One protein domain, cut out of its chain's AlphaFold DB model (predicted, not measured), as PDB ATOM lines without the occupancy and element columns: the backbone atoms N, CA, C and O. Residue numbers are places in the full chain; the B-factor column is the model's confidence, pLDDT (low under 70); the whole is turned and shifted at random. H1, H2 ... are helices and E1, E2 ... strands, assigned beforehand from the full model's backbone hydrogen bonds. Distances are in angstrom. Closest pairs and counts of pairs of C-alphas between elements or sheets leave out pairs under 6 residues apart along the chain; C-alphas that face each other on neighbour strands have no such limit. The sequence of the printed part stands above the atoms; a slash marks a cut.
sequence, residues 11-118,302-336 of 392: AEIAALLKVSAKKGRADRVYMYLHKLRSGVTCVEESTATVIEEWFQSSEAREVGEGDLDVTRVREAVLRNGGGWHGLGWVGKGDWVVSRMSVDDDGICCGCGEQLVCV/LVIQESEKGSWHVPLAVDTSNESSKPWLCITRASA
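This is residues 11 to 118 and 302 to 336 of the 392 residues of a protein of Medicago truncatula (UniProt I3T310). A small three-stranded sheet, E1, E3 and E2, has H3 running along one of its faces, and H1 packs on H3 on the side away from the sheet; H2 folds back from H1 in a helical hairpin and comes near both H3 and the edge strand E2. Over the other face lie loops, among them residues 107 to 115, and H5 lies off at a far corner, touching no helix. The printed part has 143 residues, with five named helices followed by three named strands; under half of the residues, 68, are in named elements, and the class is mixed. The sheet's order is E1, E3, E2, all antiparallel. The whole is compact, with a radius of gyration of the C-alphas of 14.3 A and spans of 42 by 33 by 26 A.

In the sheet, E1 is residues 95 to 100, 15.1 A long, E3 is residues 328 to 333, 16.2 A, and E2 is residues 312 to 315, 10.0 A. C-alpha 333, where E3 ends, is at (295.452, 163.815, 319.041). H3 is residues 45 to 55, 15.4 A. H1, residues 11 to 22, is 16.6 A long and begins with C-alpha 11 at (273.356, 159.487, 302.961). H2, residues 26 to 39, is the longest helix at 19.8 A. H4 is residues 58 to 62, 6.8 A, and H5 is residues 70 to 79, 14.1 A, beginning with C-alpha 70 at (288.837, 173.435, 329.907).

E3 is the inner strand, antiparallel to E1 at 156 degrees, with N 98 and O 330 within hydrogen-bond range at 2.9 A. E2 and E3 form a hairpin at 173 degrees, with N 312 and O 331 within range at 2.8 A. Residues 305 to 306 pair antiparallel with residues 312 to 313 of E2. H3 is on the sheet at a height of 10.0 A, over E3 and along the strands, at 4 degrees on the local plane. The closest C-alphas of H3 and E1 are those of Phe 55 and Trp 95, 6.1 A apart. H1 touches H3, closest at the C-alphas of Ala 14 and Thr 47, 5.6 A, at a shallow tilt of 25 degrees, the same way. H1 and H2 form a helical hairpin and touch, closest at the C-alphas of Leu 17 and Val 29, 5.6 A, at a shallow tilt of 18 degrees. H2 only grazes the sheet, with its residues 33 to 37. H4 is close to but not clearly touching H3, and H5 is apart from H1, H2, H3, H4, E2 and E3. Every O i to N i+4 pair is within hydrogen-bond range in H1, H2 and H5; in H3 6 of 7 are, and in H4 0 of 1, beside 2 of 2 O i to N i+3 pairs.

The two C-alphas farthest apart, those of Asp 67 and Ser 321, are 42.8 A apart. Residues 119 to 301 are not printed, and C-alphas 118 and 302 are 9.0 A apart across this cut. The links H5 to E1 and E2 to E3 are long, with 15 and 12 residues. Mean pLDDT of the printed part is 90.3; residues 66 to 67, 319 to 325 and 335 to 336 are under 70.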
ATOM      1  N   ALA A  11     272.846 159.333 304.319       94.62
ATOM      2  CA  ALA A  11     273.356 159.487 302.961       94.62
ATOM      3  C   ALA A  11     273.501 160.966 302.551       94.62
ATOM      4  O   ALA A  11     274.530 161.361 301.984       94.62
ATOM      5  N   GLU A  12     272.516 161.818 302.861       95.62
ATOM      6  CA  GLU A  12     272.606 163.250 302.571       95.62
ATOM      7  C   GLU A  12     273.657 163.941 303.443       95.62
ATOM      8  O   GLU A  12     274.405 164.793 302.948       95.62
ATOM      9  N   ILE A  13     273.739 163.591 304.732       96.50
ATOM     10  CA  ILE A  13     274.736 164.172 305.639       96.50
ATOM     11  C   ILE A  13     276.148 163.772 305.190       96.50
ATOM     12  O   ILE A  13     277.016 164.643 305.081       96.50
ATOM     13  N   ALA A  14     276.370 162.504 304.845       97.31
ATOM     14  CA  ALA A  14     277.641 161.974 304.359       97.31
ATOM     15  C   ALA A  14     278.074 162.631 303.040       97.31
ATOM     16  O   ALA A  14     279.242 162.998 302.875       97.31
ATOM     17  N   ALA A  15     277.144 162.872 302.108       97.75
ATOM     18  CA  ALA A  15     277.441 163.589 300.866       97.75
ATOM     19  C   ALA A  15     277.913 165.033 301.128       97.75
ATOM     20  O   ALA A  15     278.894 165.500 300.533       97.75
ATOM     21  N   LEU A  16     277.249 165.740 302.047       98.00
ATOM     22  CA  LEU A  16     277.610 167.104 302.438       98.00
ATOM     23  C   LEU A  16     278.938 167.160 303.210       98.00
ATOM     24  O   LEU A  16     279.757 168.057 302.969       98.00
ATOM     25  N   LEU A  17     279.169 166.183 304.090       98.31
ATOM     26  CA  LEU A  17     280.424 165.977 304.805       98.31
ATOM     27  C   LEU A  17     281.574 165.783 303.811       98.31
ATOM     28  O   LEU A  17     282.552 166.529 303.850       98.31
ATOM     29  N   LYS A  18     281.411 164.877 302.840       98.38
ATOM     30  CA  LYS A  18     282.415 164.565 301.813       98.38
ATOM     31  C   LYS A  18     282.805 165.778 300.977       98.38
ATOM     32  O   LYS A  18     283.986 166.017 300.731       98.38
ATOM     33  N   VAL A  19     281.829 166.570 300.531       98.12
ATOM     34  CA  VAL A  19     282.109 167.802 299.770       98.12
ATOM     35  C   VAL A  19     282.820 168.840 300.642       98.12
ATOM     36  O   VAL A  19     283.699 169.546 300.148       98.12
ATOM     37  N   SER A  20     282.469 168.933 301.925       98.12
ATOM     38  CA  SER A  20     283.093 169.872 302.863       98.12
ATOM     39  C   SER A  20     284.541 169.499 303.166       98.12
ATOM     40  O   SER A  20     285.402 170.376 303.086       98.12
ATOM     41  N   ALA A  21     284.812 168.211 303.400       97.31
ATOM     42  CA  ALA A  21     286.151 167.668 303.600       97.31
ATOM     43  C   ALA A  21     287.042 167.938 302.378       97.31
ATOM     44  O   ALA A  21     288.079 168.584 302.495       97.31
ATOM     45  N   LYS A  22     286.571 167.606 301.165       96.69
ATOM     46  CA  LYS A  22     287.304 167.866 299.904       96.69
ATOM     47  C   LYS A  22     287.581 169.341 299.613       96.69
ATOM     48  O   LYS A  22     288.405 169.656 298.758       96.69
ATOM     49  N   LYS A  23     286.825 170.254 300.224       96.88
ATOM     50  CA  LYS A  23     286.996 171.704 300.068       96.88
ATOM     51  C   LYS A  23     287.717 172.341 301.258       96.88
ATOM     52  O   LYS A  23     287.780 173.568 301.289       96.88
ATOM     53  N   GLY A  24     288.200 171.552 302.223       94.88
ATOM     54  CA  GLY A  24     288.892 172.049 303.414       94.88
ATOM     55  C   GLY A  24     288.018 172.920 304.322       94.88
ATOM     56  O   GLY A  24     288.523 173.790 305.024       94.88
ATOM     57  N   ARG A  25     286.687 172.760 304.287       97.25
ATOM     58  CA  ARG A  25     285.755 173.600 305.062       97.25
ATOM     59  C   ARG A  25     285.565 173.039 306.470       97.25
ATOM     60  O   ARG A  25     284.523 172.451 306.758       97.25
ATOM     61  N   ALA A  26     286.557 173.242 307.330       96.44
ATOM     62  CA  ALA A  26     286.625 172.662 308.674       96.44
ATOM     63  C   ALA A  26     285.367 172.882 309.532       96.44
ATOM     64  O   ALA A  26     284.850 171.926 310.105       96.44
ATOM     65  N   ASP A  27     284.818 174.100 309.559       96.38
ATOM     66  CA  ASP A  27     283.604 174.410 310.336       96.38
ATOM     67  C   ASP A  27     282.384 173.628 309.841       96.38
ATOM     68  O   ASP A  27     281.509 173.228 310.609       96.38
ATOM     69  N   ARG A  28     282.312 173.389 308.525       97.94
ATOM     70  CA  ARG A  28     281.234 172.596 307.926       97.94
ATOM     71  C   ARG A  28     281.411 171.121 308.230       97.94
ATOM     72  O   ARG A  28     280.417 170.475 308.530       97.94
ATOM     73  N   VAL A  29     282.640 170.612 308.184       98.38
ATOM     74  CA  VAL A  29     282.933 169.231 308.586       98.38
ATOM     75  C   VAL A  29     282.510 169.003 310.036       98.38
ATOM     76  O   VAL A  29     281.708 168.108 310.283       98.38
ATOM     77  N   TYR A  30     282.931 169.875 310.955       98.00
ATOM     78  CA  TYR A  30     282.543 169.817 312.367       98.00
ATOM     79  C   TYR A  30     281.018 169.814 312.552       98.00
ATOM     80  O   TYR A  30     280.454 168.954 313.226       98.00
ATOM     81  N   MET A  31     280.323 170.735 311.875       97.44
ATOM     82  CA  MET A  31     278.861 170.803 311.892       97.44
ATOM     83  C   MET A  31     278.209 169.504 311.385       97.44
ATOM     84  O   MET A  31     277.212 169.068 311.953       97.44
ATOM     85  N   TYR A  32     278.727 168.888 310.316       97.94
ATOM     86  CA  TYR A  32     278.158 167.652 309.769       97.94
ATOM     87  C   TYR A  32     278.462 166.417 310.625       97.94
ATOM     88  O   TYR A  32     277.596 165.552 310.709       97.94
ATOM     89  N   LEU A  33     279.603 166.360 311.318       97.88
ATOM     90  CA  LEU A  33     279.867 165.319 312.319       97.88
ATOM     91  C   LEU A  33     278.846 165.373 313.461       97.88
ATOM     92  O   LEU A  33     278.276 164.349 313.824       97.88
ATOM     93  N   HIS A  34     278.519 166.570 313.955       95.44
ATOM     94  CA  HIS A  34     277.455 166.738 314.954       95.44
ATOM     95  C   HIS A  34     276.058 166.422 314.407       95.44
ATOM     96  O   HIS A  34     275.208 165.932 315.148       95.44
ATOM     97  N   LYS A  35     275.806 166.639 313.110       93.50
ATOM     98  CA  LYS A  35     274.558 166.174 312.484       93.50
ATOM     99  C   LYS A  35     274.473 164.652 312.433       93.50
ATOM    100  O   LYS A  35     273.420 164.126 312.777       93.50
ATOM    101  N   LEU A  36     275.559 163.967 312.055       94.19
ATOM    102  CA  LEU A  36     275.632 162.504 312.131       94.19
ATOM    103  C   LEU A  36     275.382 162.039 313.565       94.19
ATOM    104  O   LEU A  36     274.496 161.222 313.774       94.19
ATOM    105  N   ARG A  37     276.051 162.651 314.552       92.56
ATOM    106  CA  ARG A  37     275.868 162.358 315.983       92.56
ATOM    107  C   ARG A  37     274.401 162.390 316.413       92.56
ATOM    108  O   ARG A  37     273.949 161.506 317.125       92.56
ATOM    109  N   SER A  38     273.663 163.420 316.000       85.69
ATOM    110  CA  SER A  38     272.245 163.577 316.355       85.69
ATOM    111  C   SER A  38     271.289 162.697 315.542       85.69
ATOM    112  O   SER A  38     270.167 162.451 315.972       85.69
ATOM    113  N   GLY A  39     271.692 162.292 314.335       82.44
ATOM    114  CA  GLY A  39     270.802 161.675 313.350       82.44
ATOM    115  C   GLY A  39     271.001 160.175 313.165       82.44
ATOM    116  O   GLY A  39     270.131 159.534 312.582       82.44
ATOM    117  N   VAL A  40     272.127 159.630 313.625       85.88
ATOM    118  CA  VAL A  40     272.575 158.273 313.308       85.88
ATOM    119  C   VAL A  40     273.209 157.635 314.547       85.88
ATOM    120  O   VAL A  40     274.092 158.222 315.170       85.88
ATOM    121  N   THR A  41     272.773 156.419 314.888       85.06
ATOM    122  CA  THR A  41     273.340 155.622 315.991       85.06
ATOM    123  C   THR A  41     274.722 155.083 315.628       85.06
ATOM    124  O   THR A  41     275.672 155.267 316.377       85.06
ATOM    125  N   CYS A  42     274.854 154.450 314.461       90.81
ATOM    126  CA  CYS A  42     276.103 153.893 313.942       90.81
ATOM    127  C   CYS A  42     276.252 154.272 312.475       90.81
ATOM    128  O   CYS A  42     275.281 154.167 311.733       90.81
ATOM    129  N   VAL A  43     277.446 154.680 312.056       94.69
ATOM    130  CA  VAL A  43     277.669 155.100 310.668       94.69
ATOM    131  C   VAL A  43     277.979 153.905 309.772       94.69
ATOM    132  O   VAL A  43     278.675 152.972 310.181       94.69
ATOM    133  N   GLU A  44     277.507 153.945 308.533       95.00
ATOM    134  CA  GLU A  44     277.879 152.987 307.502       95.00
ATOM    135  C   GLU A  44     279.373 153.081 307.162       95.00
ATOM    136  O   GLU A  44     280.003 154.138 307.250       95.00
ATOM    137  N   GLU A  45     279.933 151.980 306.656       94.88
ATOM    138  CA  GLU A  45     281.332 151.892 306.209       94.88
ATOM    139  C   GLU A  45     281.702 152.992 305.189       94.88
ATOM    140  O   GLU A  45     282.815 153.528 305.185       94.88
ATOM    141  N   SER A  46     280.747 153.374 304.334       95.94
ATOM    142  CA  SER A  46     280.944 154.424 303.333       95.94
ATOM    143  C   SER A  46     281.122 155.812 303.966       95.94
ATOM    144  O   SER A  46     281.973 156.590 303.523       95.94
ATOM    145  N   THR A  47     280.373 156.104 305.031       97.88
ATOM    146  CA  THR A  47     280.475 157.334 305.823       97.88
ATOM    147  C   THR A  47     281.728 157.315 306.693       97.88
ATOM    148  O   THR A  47     282.451 158.311 306.735       97.88
ATOM    149  N   ALA A  48     282.040 156.172 307.310       97.31
ATOM    150  CA  ALA A  48     283.260 155.958 308.086       97.31
ATOM    151  C   ALA A  48     284.514 156.301 307.272       97.31
ATOM    152  O   ALA A  48     285.351 157.074 307.731       97.31
ATOM    153  N   THR A  49     284.580 155.835 306.021       97.44
ATOM    154  CA  THR A  49     285.691 156.143 305.104       97.44
ATOM    155  C   THR A  49     285.852 157.654 304.889       97.44
ATOM    156  O   THR A  49     286.964 158.171 304.891       97.44
ATOM    157  N   VAL A  50     284.749 158.400 304.740       98.31
ATOM    158  CA  VAL A  50     284.797 159.868 304.576       98.31
ATOM    159  C   VAL A  50     285.323 160.555 305.841       98.31
ATOM    160  O   VAL A  50     286.045 161.550 305.745       98.31
ATOM    161  N   ILE A  51     284.959 160.042 307.019       98.50
ATOM    162  CA  ILE A  51     285.443 160.545 308.308       98.50
ATOM    163  C   ILE A  51     286.949 160.277 308.440       98.50
ATOM    164  O   ILE A  51     287.704 161.203 308.736       98.50
ATOM    165  N   GLU A  52     287.402 159.051 308.160       98.06
ATOM    166  CA  GLU A  52     288.822 158.673 308.178       98.06
ATOM    167  C   GLU A  52     289.653 159.549 307.225       98.06
ATOM    168  O   GLU A  52     290.660 160.126 307.640       98.06
ATOM    169  N   GLU A  53     289.191 159.726 305.979       97.88
ATOM    170  CA  GLU A  53     289.837 160.585 304.974       97.88
ATOM    171  C   GLU A  53     289.985 162.036 305.459       97.88
ATOM    172  O   GLU A  53     291.012 162.670 305.207       97.88
ATOM    173  N   TRP A  54     288.976 162.580 306.152       98.25
ATOM    174  CA  TRP A  54     289.071 163.920 306.733       98.25
ATOM    175  C   TRP A  54     290.168 163.980 307.789       98.25
ATOM    176  O   TRP A  54     291.059 164.817 307.673       98.25
ATOM    177  N   PHE A  55     290.139 163.104 308.794       97.81
ATOM    178  CA  PHE A  55     291.084 163.172 309.912       97.81
ATOM    179  C   PHE A  55     292.535 162.876 309.505       97.81
ATOM    180  O   PHE A  55     293.457 163.371 310.146       97.81
ATOM    181  N   GLN A  56     292.750 162.159 308.401       95.88
ATOM    182  CA  GLN A  56     294.074 161.921 307.813       95.88
ATOM    183  C   GLN A  56     294.551 163.045 306.869       95.88
ATOM    184  O   GLN A  56     295.660 162.976 306.334       95.88
ATOM    185  N   SER A  57     293.735 164.077 306.631       96.25
ATOM    186  CA  SER A  57     294.073 165.177 305.720       96.25
ATOM    187  C   SER A  57     295.006 166.220 306.346       96.25
ATOM    188  O   SER A  57     295.016 166.452 307.557       96.25
ATOM    189  N   SER A  58     295.750 166.929 305.491       94.56
ATOM    190  CA  SER A  58     296.560 168.083 305.898       94.56
ATOM    191  C   SER A  58     295.727 169.205 306.518       94.56
ATOM    192  O   SER A  58     296.185 169.909 307.408       94.56
ATOM    193  N   GLU A  59     294.491 169.376 306.066       95.25
ATOM    194  CA  GLU A  59     293.569 170.390 306.549       95.25
ATOM    195  C   GLU A  59     293.121 170.079 307.980       95.25
ATOM    196  O   GLU A  59     293.121 170.970 308.827       95.25
ATOM    197  N   ALA A  60     292.795 168.816 308.279       95.00
ATOM    198  CA  ALA A  60     292.400 168.396 309.623       95.00
ATOM    199  C   ALA A  60     293.534 168.519 310.650       95.00
ATOM    200  O   ALA A  60     293.276 168.759 311.831       95.00
ATOM    201  N   ARG A  61     294.792 168.395 310.219       93.38
ATOM    202  CA  ARG A  61     295.972 168.606 311.071       93.38
ATOM    203  C   ARG A  61     296.066 170.043 311.596       93.38
ATOM    204  O   ARG A  61     296.432 170.258 312.753       93.38
ATOM    205  N   GLU A  62     295.730 171.023 310.762       91.44
ATOM    206  CA  GLU A  62     295.938 172.447 311.059       91.44
ATOM    207  C   GLU A  62     294.756 173.102 311.794       91.44
ATOM    208  O   GLU A  62     294.901 174.197 312.347       91.44
ATOM    209  N   VAL A  63     293.588 172.449 311.823       91.12
ATOM    210  CA  VAL A  63     292.383 172.989 312.470       91.12
ATOM    211  C   VAL A  63     292.384 172.730 313.972       91.12
ATOM    212  O   VAL A  63     292.760 171.656 314.442       91.12
ATOM    213  N   GLY A  64     291.908 173.720 314.718       84.81
ATOM    214  CA  GLY A  64     291.753 173.663 316.165       84.81
ATOM    215  C   GLY A  64     292.556 174.715 316.910       84.81
ATOM    216  O   GLY A  64     293.534 175.286 316.411       84.81
ATOM    217  N   GLU A  65     292.070 175.013 318.108       78.06
ATOM    218  CA  GLU A  65     292.674 175.970 319.025       78.06
ATOM    219  C   GLU A  65     293.442 175.218 320.114       78.06
ATOM    220  O   GLU A  65     292.965 174.219 320.652       78.06
ATOM    221  N   GLY A  66     294.658 175.684 320.415       66.25
ATOM    222  CA  GLY A  66     295.540 175.036 321.392       66.25
ATOM    223  C   GLY A  66     295.069 175.170 322.843       66.25
ATOM    224  O   GLY A  66     295.338 174.272 323.626       66.25
ATOM    225  N   ASP A  67     294.336 176.241 323.167       65.12
ATOM    226  CA  ASP A  67     293.858 176.566 324.520       65.12
ATOM    227  C   ASP A  67     292.342 176.829 324.508       65.12
ATOM    228  O   ASP A  67     291.870 177.949 324.719       65.12
ATOM    229  N   LEU A  68     291.546 175.790 324.243       73.06
ATOM    230  CA  LEU A  68     290.130 175.839 324.611       73.06
ATOM    231  C   LEU A  68     290.038 175.801 326.139       73.06
ATOM    232  O   LEU A  68     290.594 174.911 326.777       73.06
ATOM    233  N   ASP A  69     289.351 176.784 326.725       83.50
ATOM    234  CA  ASP A  69     289.138 176.850 328.172       83.50
ATOM    235  C   ASP A  69     288.474 175.554 328.656       83.50
ATOM    236  O   ASP A  69     287.296 175.302 328.388       83.50
ATOM    237  N   VAL A  70     289.249 174.742 329.377       84.88
ATOM    238  CA  VAL A  70     288.837 173.435 329.907       84.88
ATOM    239  C   VAL A  70     287.569 173.559 330.749       84.88
ATOM    240  O   VAL A  70     286.700 172.689 330.694       84.88
ATOM    241  N   THR A  71     287.412 174.666 331.480       88.06
ATOM    242  CA  THR A  71     286.212 174.941 332.282       88.06
ATOM    243  C   THR A  71     284.999 175.093 331.376       88.06
ATOM    244  O   THR A  71     283.976 174.445 331.583       88.06
ATOM    245  N   ARG A  72     285.135 175.890 330.312       91.00
ATOM    246  CA  ARG A  72     284.073 176.115 329.325       91.00
ATOM    247  C   ARG A  72     283.710 174.836 328.567       91.00
ATOM    248  O   ARG A  72     282.529 174.631 328.285       91.00
ATOM    249  N   VAL A  73     284.694 173.994 328.236       90.88
ATOM    250  CA  VAL A  73     284.469 172.686 327.596       90.88
ATOM    251  C   VAL A  73     283.682 171.774 328.530       90.88
ATOM    252  O   VAL A  73     282.616 171.302 328.145       90.88
ATOM    253  N   ARG A  74     284.136 171.599 329.774       90.38
ATOM    254  CA  ARG A  74     283.453 170.760 330.769       90.38
ATOM    255  C   ARG A  74     282.022 171.223 331.040       90.38
ATOM    256  O   ARG A  74     281.104 170.409 331.087       90.38
ATOM    257  N   GLU A  75     281.807 172.528 331.183       91.06
ATOM    258  CA  GLU A  75     280.460 173.079 331.342       91.06
ATOM    259  C   GLU A  75     279.575 172.815 330.120       91.06
ATOM    260  O   GLU A  75     278.380 172.567 330.272       91.06
ATOM    261  N   ALA A  76     280.130 172.881 328.906       91.38
ATOM    262  CA  ALA A  76     279.385 172.559 327.694       91.38
ATOM    263  C   ALA A  76     279.013 171.073 327.639       91.38
ATOM    264  O   ALA A  76     277.850 170.779 327.390       91.38
ATOM    265  N   VAL A  77     279.944 170.167 327.959       91.06
ATOM    266  CA  VAL A  77     279.662 168.723 328.056       91.06
ATOM    267  C   VAL A  77     278.523 168.454 329.034       91.06
ATOM    268  O   VAL A  77     277.564 167.773 328.678       91.06
ATOM    269  N   LEU A  78     278.579 169.038 330.235       87.81
ATOM    270  CA  LEU A  78     277.543 168.847 331.250       87.81
ATOM    271  C   LEU A  78     276.177 169.380 330.793       87.81
ATOM    272  O   LEU A  78     275.168 168.700 330.950       87.81
ATOM    273  N   ARG A  79     276.135 170.583 330.204       86.56
ATOM    274  CA  ARG A  79     274.884 171.168 329.688       86.56
ATOM    275  C   ARG A  79     274.268 170.362 328.547       86.56
ATOM    276  O   ARG A  79     273.067 170.456 328.340       86.56
ATOM    277  N   ASN A  80     275.081 169.616 327.811       86.50
ATOM    278  CA  ASN A  80     274.662 168.844 326.649       86.50
ATOM    279  C   ASN A  80     274.237 167.399 326.987       86.50
ATOM    280  O   ASN A  80     274.022 166.619 326.059       86.50
ATOM    281  N   GLY A  81     274.166 167.030 328.274       83.81
ATOM    282  CA  GLY A  81     273.854 165.663 328.715       83.81
ATOM    283  C   GLY A  81     275.040 164.694 328.639       83.81
ATOM    284  O   GLY A  81     274.870 163.491 328.788       83.81
ATOM    285  N   GLY A  82     276.256 165.198 328.416       89.06
ATOM    286  CA  GLY A  82     277.453 164.378 328.250       89.06
ATOM    287  C   GLY A  82     277.768 164.012 326.796       89.06
ATOM    288  O   GLY A  82     276.959 164.149 325.882       89.06
ATOM    289  N   GLY A  83     279.003 163.567 326.573       91.38
ATOM    290  CA  GLY A  83     279.435 162.942 325.319       91.38
ATOM    291  C   GLY A  83     279.737 163.897 324.168       91.38
ATOM    292  O   GLY A  83     280.123 163.413 323.110       91.38
ATOM    293  N   TRP A  84     279.568 165.216 324.328       94.69
ATOM    294  CA  TRP A  84     280.014 166.219 323.351       94.69
ATOM    295  C   TRP A  84     279.979 167.652 323.899       94.69
ATOM    296  O   TRP A  84     279.161 167.974 324.760       94.69
ATOM    297  N   HIS A  85     280.810 168.551 323.356       93.88
ATOM    298  CA  HIS A  85     280.843 169.961 323.770       93.88
ATOM    299  C   HIS A  85     280.412 170.941 322.670       93.88
ATOM    300  O   HIS A  85     279.863 171.998 322.986       93.88
ATOM    301  N   GLY A  86     280.623 170.631 321.386       93.38
ATOM    302  CA  GLY A  86     280.109 171.459 320.285       93.38
ATOM    303  C   GLY A  86     280.794 172.825 320.124       93.38
ATOM    304  O   GLY A  86     280.231 173.731 319.510       93.38
ATOM    305  N   LEU A  87     281.989 173.005 320.699       93.62
ATOM    306  CA  LEU A  87     282.700 174.297 320.746       93.62
ATOM    307  C   LEU A  87     283.725 174.488 319.618       93.62
ATOM    308  O   LEU A  87     284.345 175.547 319.549       93.62
ATOM    309  N   GLY A  88     283.883 173.501 318.736       93.56
ATOM    310  CA  GLY A  88     284.877 173.493 317.662       93.56
ATOM    311  C   GLY A  88     286.023 172.515 317.922       93.56
ATOM    312  O   GLY A  88     286.014 171.762 318.887       93.56
ATOM    313  N   TRP A  89     287.013 172.515 317.031       94.00
ATOM    314  CA  TRP A  89     288.155 171.599 317.088       94.00
ATOM    315  C   TRP A  89     289.123 171.942 318.232       94.00
ATOM    316  O   TRP A  89     289.539 173.095 318.366       94.00
ATOM    317  N   VAL A  90     289.544 170.933 319.000       90.50
ATOM    318  CA  VAL A  90     290.500 171.076 320.114       90.50
ATOM    319  C   VAL A  90     291.902 170.633 319.686       90.50
ATOM    320  O   VAL A  90     292.073 169.613 319.013       90.50
ATOM    321  N   GLY A  91     292.921 171.393 320.087       87.69
ATOM    322  CA  GLY A  91     294.329 171.068 319.873       87.69
ATOM    323  C   GLY A  91     294.843 171.404 318.471       87.69
ATOM    324  O   GLY A  91     294.163 172.047 317.670       87.69
ATOM    325  N   LYS A  92     296.067 170.957 318.170       86.94
ATOM    326  CA  LYS A  92     296.711 171.051 316.849       86.94
ATOM    327  C   LYS A  92     297.600 169.841 316.592       86.94
ATOM    328  O   LYS A  92     298.078 169.224 317.538       86.94
ATOM    329  N   GLY A  93     297.874 169.567 315.320       91.25
ATOM    330  CA  GLY A  93     298.781 168.502 314.903       91.25
ATOM    331  C   GLY A  93     298.054 167.280 314.359       91.25
ATOM    332  O   GLY A  93     296.843 167.305 314.116       91.25
ATOM    333  N   ASP A  94     298.845 166.237 314.114       93.75
ATOM    334  CA  ASP A  94     298.393 165.026 313.442       93.75
ATOM    335  C   ASP A  94     297.364 164.276 314.296       93.75
ATOM    336  O   ASP A  94     297.513 164.138 315.513       93.75
ATOM    337  N   TRP A  95     296.312 163.795 313.635       95.88
ATOM    338  CA  TRP A  95     295.343 162.896 314.242       95.88
ATOM    339  C   TRP A  95     295.825 161.454 314.122       95.88
ATOM    340  O   TRP A  95     296.343 161.036 313.084       95.88
ATOM    341  N   VAL A  96     295.598 160.676 315.172       96.19
ATOM    342  CA  VAL A  96     295.712 159.223 315.160       96.19
ATOM    343  C   VAL A  96     294.315 158.665 314.938       96.19
ATOM    344  O   VAL A  96     293.414 158.903 315.737       96.19
ATOM    345  N   VAL A  97     294.136 157.936 313.840       96.75
ATOM    346  CA  VAL A  97     292.867 157.303 313.470       96.75
ATOM    347  C   VAL A  97     293.057 155.796 313.513       96.75
ATOM    348  O   VAL A  97     293.950 155.264 312.855       96.75
ATOM    349  N   SER A  98     292.229 155.107 314.290       95.38
ATOM    350  CA  SER A  98     292.293 153.654 314.446       95.38
ATOM    351  C   SER A  98     290.898 153.051 314.572       95.38
ATOM    352  O   SER A  98     289.993 153.676 315.117       95.38
ATOM    353  N   ARG A  99     290.717 151.828 314.067       95.00
ATOM    354  CA  ARG A  99     289.497 151.038 314.271       95.00
ATOM    355  C   ARG A  99     289.709 150.101 315.450       95.00
ATOM    356  O   ARG A  99     290.561 149.222 315.370       95.00
ATOM    357  N   MET A 100     288.951 150.299 316.521       93.31
ATOM    358  CA  MET A 100     289.136 149.630 317.811       93.31
ATOM    359  C   MET A 100     287.805 149.118 318.363       93.31
ATOM    360  O   MET A 100     286.740 149.517 317.904       93.31
ATOM    361  N   SER A 101     287.858 148.234 319.356       92.56
ATOM    362  CA  SER A 101     286.696 147.879 320.173       92.56
ATOM    363  C   SER A 101     286.574 148.805 321.385       92.56
ATOM    364  O   SER A 101     287.528 149.481 321.782       92.56
ATOM    365  N   VAL A 102     285.388 148.796 321.976       92.56
ATOM    366  CA  VAL A 102     285.100 149.328 323.309       92.56
ATOM    367  C   VAL A 102     284.687 148.132 324.159       92.56
ATOM    368  O   VAL A 102     284.003 147.246 323.645       92.56
ATOM    369  N   ASP A 103     285.171 148.054 325.394       91.56
ATOM    370  CA  ASP A 103     284.810 146.959 326.298       91.56
ATOM    371  C   ASP A 103     283.422 147.148 326.936       91.56
ATOM    372  O   ASP A 103     282.752 148.162 326.733       91.56
ATOM    373  N   ASP A 104     282.980 146.150 327.706       89.06
ATOM    374  CA  ASP A 104     281.660 146.150 328.350       89.06
ATOM    375  C   ASP A 104     281.485 147.303 329.364       89.06
ATOM    376  O   ASP A 104     280.354 147.692 329.662       89.06
ATOM    377  N   ASP A 105     282.588 147.876 329.863       90.69
ATOM    378  CA  ASP A 105     282.593 149.019 330.782       90.69
ATOM    379  C   ASP A 105     282.601 150.368 330.038       90.69
ATOM    380  O   ASP A 105     282.448 151.420 330.658       90.69
ATOM    381  N   GLY A 106     282.728 150.368 328.708       92.62
ATOM    382  CA  GLY A 106     282.748 151.574 327.885       92.62
ATOM    383  C   GLY A 106     284.137 152.176 327.680       92.62
ATOM    384  O   GLY A 106     284.236 153.323 327.247       92.62
ATOM    385  N   ILE A 107     285.216 151.447 327.961       95.44
ATOM    386  CA  ILE A 107     286.586 151.931 327.775       95.44
ATOM    387  C   ILE A 107     287.057 151.603 326.356       95.44
ATOM    388  O   ILE A 107     287.041 150.455 325.905       95.44
ATOM    389  N   CYS A 108     287.515 152.621 325.624       95.00
ATOM    390  CA  CYS A 108     288.078 152.425 324.293       95.00
ATOM    391  C   CYS A 108     289.417 151.679 324.370       95.00
ATOM    392  O   CYS A 108     290.383 152.176 324.949       95.00
ATOM    393  N   CYS A 109     289.535 150.535 323.688       93.75
ATOM    394  CA  CYS A 109     290.769 149.742 323.680       93.75
ATOM    395  C   CYS A 109     291.944 150.422 322.939       93.75
ATOM    396  O   CYS A 109     293.070 149.938 323.016       93.75
ATOM    397  N   GLY A 110     291.690 151.503 322.189       92.06
ATOM    398  CA  GLY A 110     292.711 152.274 321.473       92.06
ATOM    399  C   GLY A 110     293.389 153.332 322.329       92.06
ATOM    400  O   GLY A 110     294.611 153.344 322.454       92.06
ATOM    401  N   CYS A 111     292.592 154.234 322.899       94.50
ATOM    402  CA  CYS A 111     293.088 155.398 323.633       94.50
ATOM    403  C   CYS A 111     292.901 155.306 325.153       94.50
ATOM    404  O   CYS A 111     293.427 156.149 325.875       94.50
ATOM    405  N   GLY A 112     292.144 154.320 325.644       94.62
ATOM    406  CA  GLY A 112     291.805 154.184 327.060       94.62
ATOM    407  C   GLY A 112     290.811 155.226 327.583       94.62
ATOM    408  O   GLY A 112     290.616 155.308 328.793       94.62
ATOM    409  N   GLU A 113     290.195 156.045 326.721       94.75
ATOM    410  CA  GLU A 113     289.140 156.971 327.147       94.75
ATOM    411  C   GLU A 113     287.843 156.216 327.470       94.75
ATOM    412  O   GLU A 113     287.454 155.280 326.771       94.75
ATOM    413  N   GLN A 114     287.175 156.663 328.533       95.62
ATOM    414  CA  GLN A 114     285.863 156.191 328.957       95.62
ATOM    415  C   GLN A 114     284.782 156.880 328.121       95.62
ATOM    416  O   GLN A 114     284.608 158.099 328.214       95.62
ATOM    417  N   LEU A 115     284.035 156.106 327.335       94.94
ATOM    418  CA  LEU A 115     282.785 156.566 326.743       94.94
ATOM    419  C   LEU A 115     281.761 156.813 327.842       94.94
ATOM    420  O   LEU A 115     281.721 156.107 328.852       94.94
ATOM    421  N   VAL A 116     280.915 157.814 327.631       92.38
ATOM    422  CA  VAL A 116     279.897 158.187 328.607       92.38
ATOM    423  C   VAL A 116     278.527 157.661 328.208       92.38
ATOM    424  O   VAL A 116     278.231 157.422 327.033       92.38
ATOM    425  N   CYS A 117     277.672 157.507 329.207       89.31
ATOM    426  CA  CYS A 117     276.241 157.398 329.005       89.31
ATOM    427  C   CYS A 117     275.696 158.804 328.736       89.31
ATOM    428  O   CYS A 117     275.700 159.641 329.635       89.31
ATOM    429  N   VAL A 118     275.279 159.075 327.499       85.25
ATOM    430  CA  VAL A 118     274.679 160.358 327.120       85.25
ATOM    431  C   VAL A 118     273.260 160.402 327.675       85.25
ATOM    432  O   VAL A 118     272.435 159.538 327.370       85.25
ATOM    433  N   LEU A 302     275.729 154.048 322.618       88.75
ATOM    434  CA  LEU A 302     276.152 153.698 321.262       88.75
ATOM    435  C   LEU A 302     275.860 154.840 320.273       88.75
ATOM    436  O   LEU A 302     275.058 154.721 319.354       88.75
ATOM    437  N   VAL A 303     276.511 155.981 320.469       90.94
ATOM    438  CA  VAL A 303     276.410 157.167 319.608       90.94
ATOM    439  C   VAL A 303     277.796 157.737 319.348       90.94
ATOM    440  O   VAL A 303     278.753 157.412 320.052       90.94
ATOM    441  N   ILE A 304     277.922 158.616 318.352       95.44
ATOM    442  CA  ILE A 304     279.162 159.377 318.165       95.44
ATOM    443  C   ILE A 304     279.432 160.209 319.431       95.44
ATOM    444  O   ILE A 304     278.532 160.887 319.928       95.44
ATOM    445  N   GLN A 305     280.660 160.183 319.945       96.25
ATOM    446  CA  GLN A 305     281.053 160.969 321.117       96.25
ATOM    447  C   GLN A 305     282.271 161.850 320.821       96.25
ATOM    448  O   GLN A 305     283.208 161.427 320.145       96.25
ATOM    449  N   GLU A 306     282.243 163.072 321.349       96.75
ATOM    450  CA  GLU A 306     283.326 164.058 321.365       96.75
ATOM    451  C   GLU A 306     283.756 164.277 322.826       96.75
ATOM    452  O   GLU A 306     282.968 164.719 323.665       96.75
ATOM    453  N   SER A 307     285.009 163.952 323.143       94.62
ATOM    454  CA  SER A 307     285.537 164.051 324.506       94.62
ATOM    455  C   SER A 307     285.999 165.470 324.855       94.62
ATOM    456  O   SER A 307     286.188 166.311 323.977       94.62
ATOM    457  N   GLU A 308     286.240 165.750 326.143       92.00
ATOM    458  CA  GLU A 308     286.765 167.057 326.594       92.00
ATOM    459  C   GLU A 308     288.126 167.404 325.952       92.00
ATOM    460  O   GLU A 308     288.478 168.576 325.837       92.00
ATOM    461  N   LYS A 309     288.887 166.392 325.511       90.62
ATOM    462  CA  LYS A 309     290.174 166.557 324.815       90.62
ATOM    463  C   LYS A 309     290.013 166.791 323.306       90.62
ATOM    464  O   LYS A 309     291.007 166.985 322.610       90.62
ATOM    465  N   GLY A 310     288.780 166.749 322.795       92.75
ATOM    466  CA  GLY A 310     288.451 166.776 321.371       92.75
ATOM    467  C   GLY A 310     288.701 165.457 320.642       92.75
ATOM    468  O   GLY A 310     288.736 165.457 319.412       92.75
ATOM    469  N   SER A 311     288.885 164.353 321.373       95.75
ATOM    470  CA  SER A 311     288.909 163.005 320.795       95.75
ATOM    471  C   SER A 311     287.513 162.631 320.300       95.75
ATOM    472  O   SER A 311     286.516 162.954 320.946       95.75
ATOM    473  N   TRP A 312     287.436 161.921 319.179       97.94
ATOM    474  CA  TRP A 312     286.184 161.449 318.596       97.94
ATOM    475  C   TRP A 312     286.108 159.926 318.623       97.94
ATOM    476  O   TRP A 312     287.050 159.237 318.228       97.94
ATOM    477  N   HIS A 313     284.951 159.414 319.037       97.94
ATOM    478  CA  HIS A 313     284.613 157.997 318.992       97.94
ATOM    479  C   HIS A 313     283.365 157.809 318.134       97.94
ATOM    480  O   HIS A 313     282.318 158.377 318.434       97.94
ATOM    481  N   VAL A 314     283.480 157.053 317.043       97.69
ATOM    482  CA  VAL A 314     282.396 156.874 316.061       97.69
ATOM    483  C   VAL A 314     282.050 155.387 315.962       97.69
ATOM    484  O   VAL A 314     282.879 154.626 315.461       97.69
ATOM    485  N   PRO A 315     280.865 154.947 316.410       95.12
ATOM    486  CA  PRO A 315     280.456 153.552 316.279       95.12
ATOM    487  C   PRO A 315     280.120 153.218 314.822       95.12
ATOM    488  O   PRO A 315     279.490 154.012 314.116       95.12
ATOM    489  N   LEU A 316     280.533 152.033 314.370       93.75
ATOM    490  CA  LEU A 316     280.345 151.575 312.995       93.75
ATOM    491  C   LEU A 316     279.206 150.558 312.898       93.75
ATOM    492  O   LEU A 316     279.100 149.634 313.709       93.75
ATOM    493  N   ALA A 317     278.372 150.707 311.872       88.12
ATOM    494  CA  ALA A 317     277.369 149.717 311.521       88.12
ATOM    495  C   ALA A 317     278.076 148.499 310.905       88.12
ATOM    496  O   ALA A 317     278.768 148.617 309.894       88.12
ATOM    497  N   VAL A 318     277.921 147.326 311.519       76.94
ATOM    498  CA  VAL A 318     278.442 146.059 310.989       76.94
ATOM    499  C   VAL A 318     277.324 145.029 310.962       76.94
ATOM    500  O   VAL A 318     276.589 144.886 311.936       76.94
ATOM    501  N   ASP A 319     277.262 144.247 309.885       60.66
ATOM    502  CA  ASP A 319     276.310 143.144 309.678       60.66
ATOM    503  C   ASP A 319     276.544 141.920 310.598       60.66
ATOM    504  O   ASP A 319     276.074 140.814 310.324       60.66
ATOM    505  N   THR A 320     277.308 142.056 311.684       51.50
ATOM    506  CA  THR A 320     277.631 140.942 312.582       51.50
ATOM    507  C   THR A 320     276.616 140.829 313.710       51.50
ATOM    508  O   THR A 320     276.357 141.787 314.430       51.50
ATOM    509  N   SER A 321     276.117 139.615 313.935       50.78
ATOM    510  CA  SER A 321     275.093 139.269 314.929       50.78
ATOM    511  C   SER A 321     275.509 139.412 316.405       50.78
ATOM    512  O   SER A 321     274.800 138.900 317.267       50.78
ATOM    513  N   ASN A 322     276.666 140.009 316.715       52.81
ATOM    514  CA  ASN A 322     277.198 140.094 318.076       52.81
ATOM    515  C   ASN A 322     277.502 141.551 318.458       52.81
ATOM    516  O   ASN A 322     278.538 142.107 318.083       52.81
ATOM    517  N   GLU A 323     276.576 142.168 319.196       57.09
ATOM    518  CA  GLU A 323     276.603 143.602 319.510       57.09
ATOM    519  C   GLU A 323     277.770 144.029 320.413       57.09
ATOM    520  O   GLU A 323     278.236 145.158 320.303       57.09
ATOM    521  N   SER A 324     278.309 143.113 321.223       56.84
ATOM    522  CA  SER A 324     279.437 143.342 322.147       56.84
ATOM    523  C   SER A 324     280.802 143.502 321.466       56.84
ATOM    524  O   SER A 324     281.812 143.712 322.124       56.84
ATOM    525  N   SER A 325     280.860 143.390 320.137       66.38
ATOM    526  CA  SER A 325     282.105 143.492 319.358       66.38
ATOM    527  C   SER A 325     282.035 144.530 318.238       66.38
ATOM    528  O   SER A 325     282.832 144.476 317.299       66.38
ATOM    529  N   LYS A 326     281.079 145.469 318.311       79.31
ATOM    530  CA  LYS A 326     280.935 146.522 317.297       79.31
ATOM    531  C   LYS A 326     282.225 147.354 317.230       79.31
ATOM    532  O   LYS A 326     282.688 147.827 318.270       79.31
ATOM    533  N   PRO A 327     282.831 147.526 316.042       91.00
ATOM    534  CA  PRO A 327     284.016 148.348 315.898       91.00
ATOM    535  C   PRO A 327     283.658 149.833 315.987       91.00
ATOM    536  O   PRO A 327     282.582 150.274 315.582       91.00
ATOM    537  N   TRP A 328     284.611 150.601 316.488       95.38
ATOM    538  CA  TRP A 328     284.561 152.046 316.638       95.38
ATOM    539  C   TRP A 328     285.751 152.667 315.922       95.38
ATOM    540  O   TRP A 328     286.854 152.119 315.959       95.38
ATOM    541  N   LEU A 329     285.571 153.843 315.327       97.38
ATOM    542  CA  LEU A 329     286.702 154.717 315.034       97.38
ATOM    543  C   LEU A 329     287.102 155.430 316.317       97.38
ATOM    544  O   LEU A 329     286.298 156.158 316.890       97.38
ATOM    545  N   CYS A 330     288.344 155.230 316.738       97.62
ATOM    546  CA  CYS A 330     289.019 156.003 317.765       97.62
ATOM    547  C   CYS A 330     289.922 157.026 317.072       97.62
ATOM    548  O   CYS A 330     290.842 156.659 316.330       97.62
ATOM    549  N   ILE A 331     289.614 158.304 317.277       97.88
ATOM    550  CA  ILE A 331     290.244 159.431 316.595       97.88
ATOM    551  C   ILE A 331     290.756 160.398 317.658       97.88
ATOM    552  O   ILE A 331     289.980 161.103 318.299       97.88
ATOM    553  N   THR A 332     292.066 160.431 317.860       96.00
ATOM    554  CA  THR A 332     292.695 161.201 318.938       96.00
ATOM    555  C   THR A 332     293.798 162.104 318.408       96.00
ATOM    556  O   THR A 332     294.314 161.918 317.307       96.00
ATOM    557  N   ARG A 333     294.186 163.097 319.207       90.75
ATOM    558  CA  ARG A 333     295.452 163.815 319.041       90.75
ATOM    559  C   ARG A 333     296.384 163.420 320.172       90.75
ATOM    560  O   ARG A 333     295.935 163.257 321.304       90.75
ATOM    561  N   ALA A 334     297.674 163.301 319.871       74.12
ATOM    562  CA  ALA A 334     298.676 163.158 320.918       74.12
ATOM    563  C   ALA A 334     298.642 164.415 321.798       74.12
ATOM    564  O   ALA A 334     298.772 165.532 321.287       74.12
ATOM    565  N   SER A 335     298.434 164.249 323.106       63.97
ATOM    566  CA  SER A 335     298.540 165.384 324.017       63.97
ATOM    567  C   SER A 335     300.006 165.819 324.122       63.97
ATOM    568  O   SER A 335     300.927 165.017 323.941       63.97
ATOM    569  N   ALA A 336     300.251 167.096 324.427       51.84
ATOM    570  CA  ALA A 336     301.608 167.570 324.706       51.84
ATOM    571  C   ALA A 336     302.251 166.826 325.900       51.84
ATOM    572  O   ALA A 336     303.474 166.694 325.948       51.84
TER     573      ALA A 336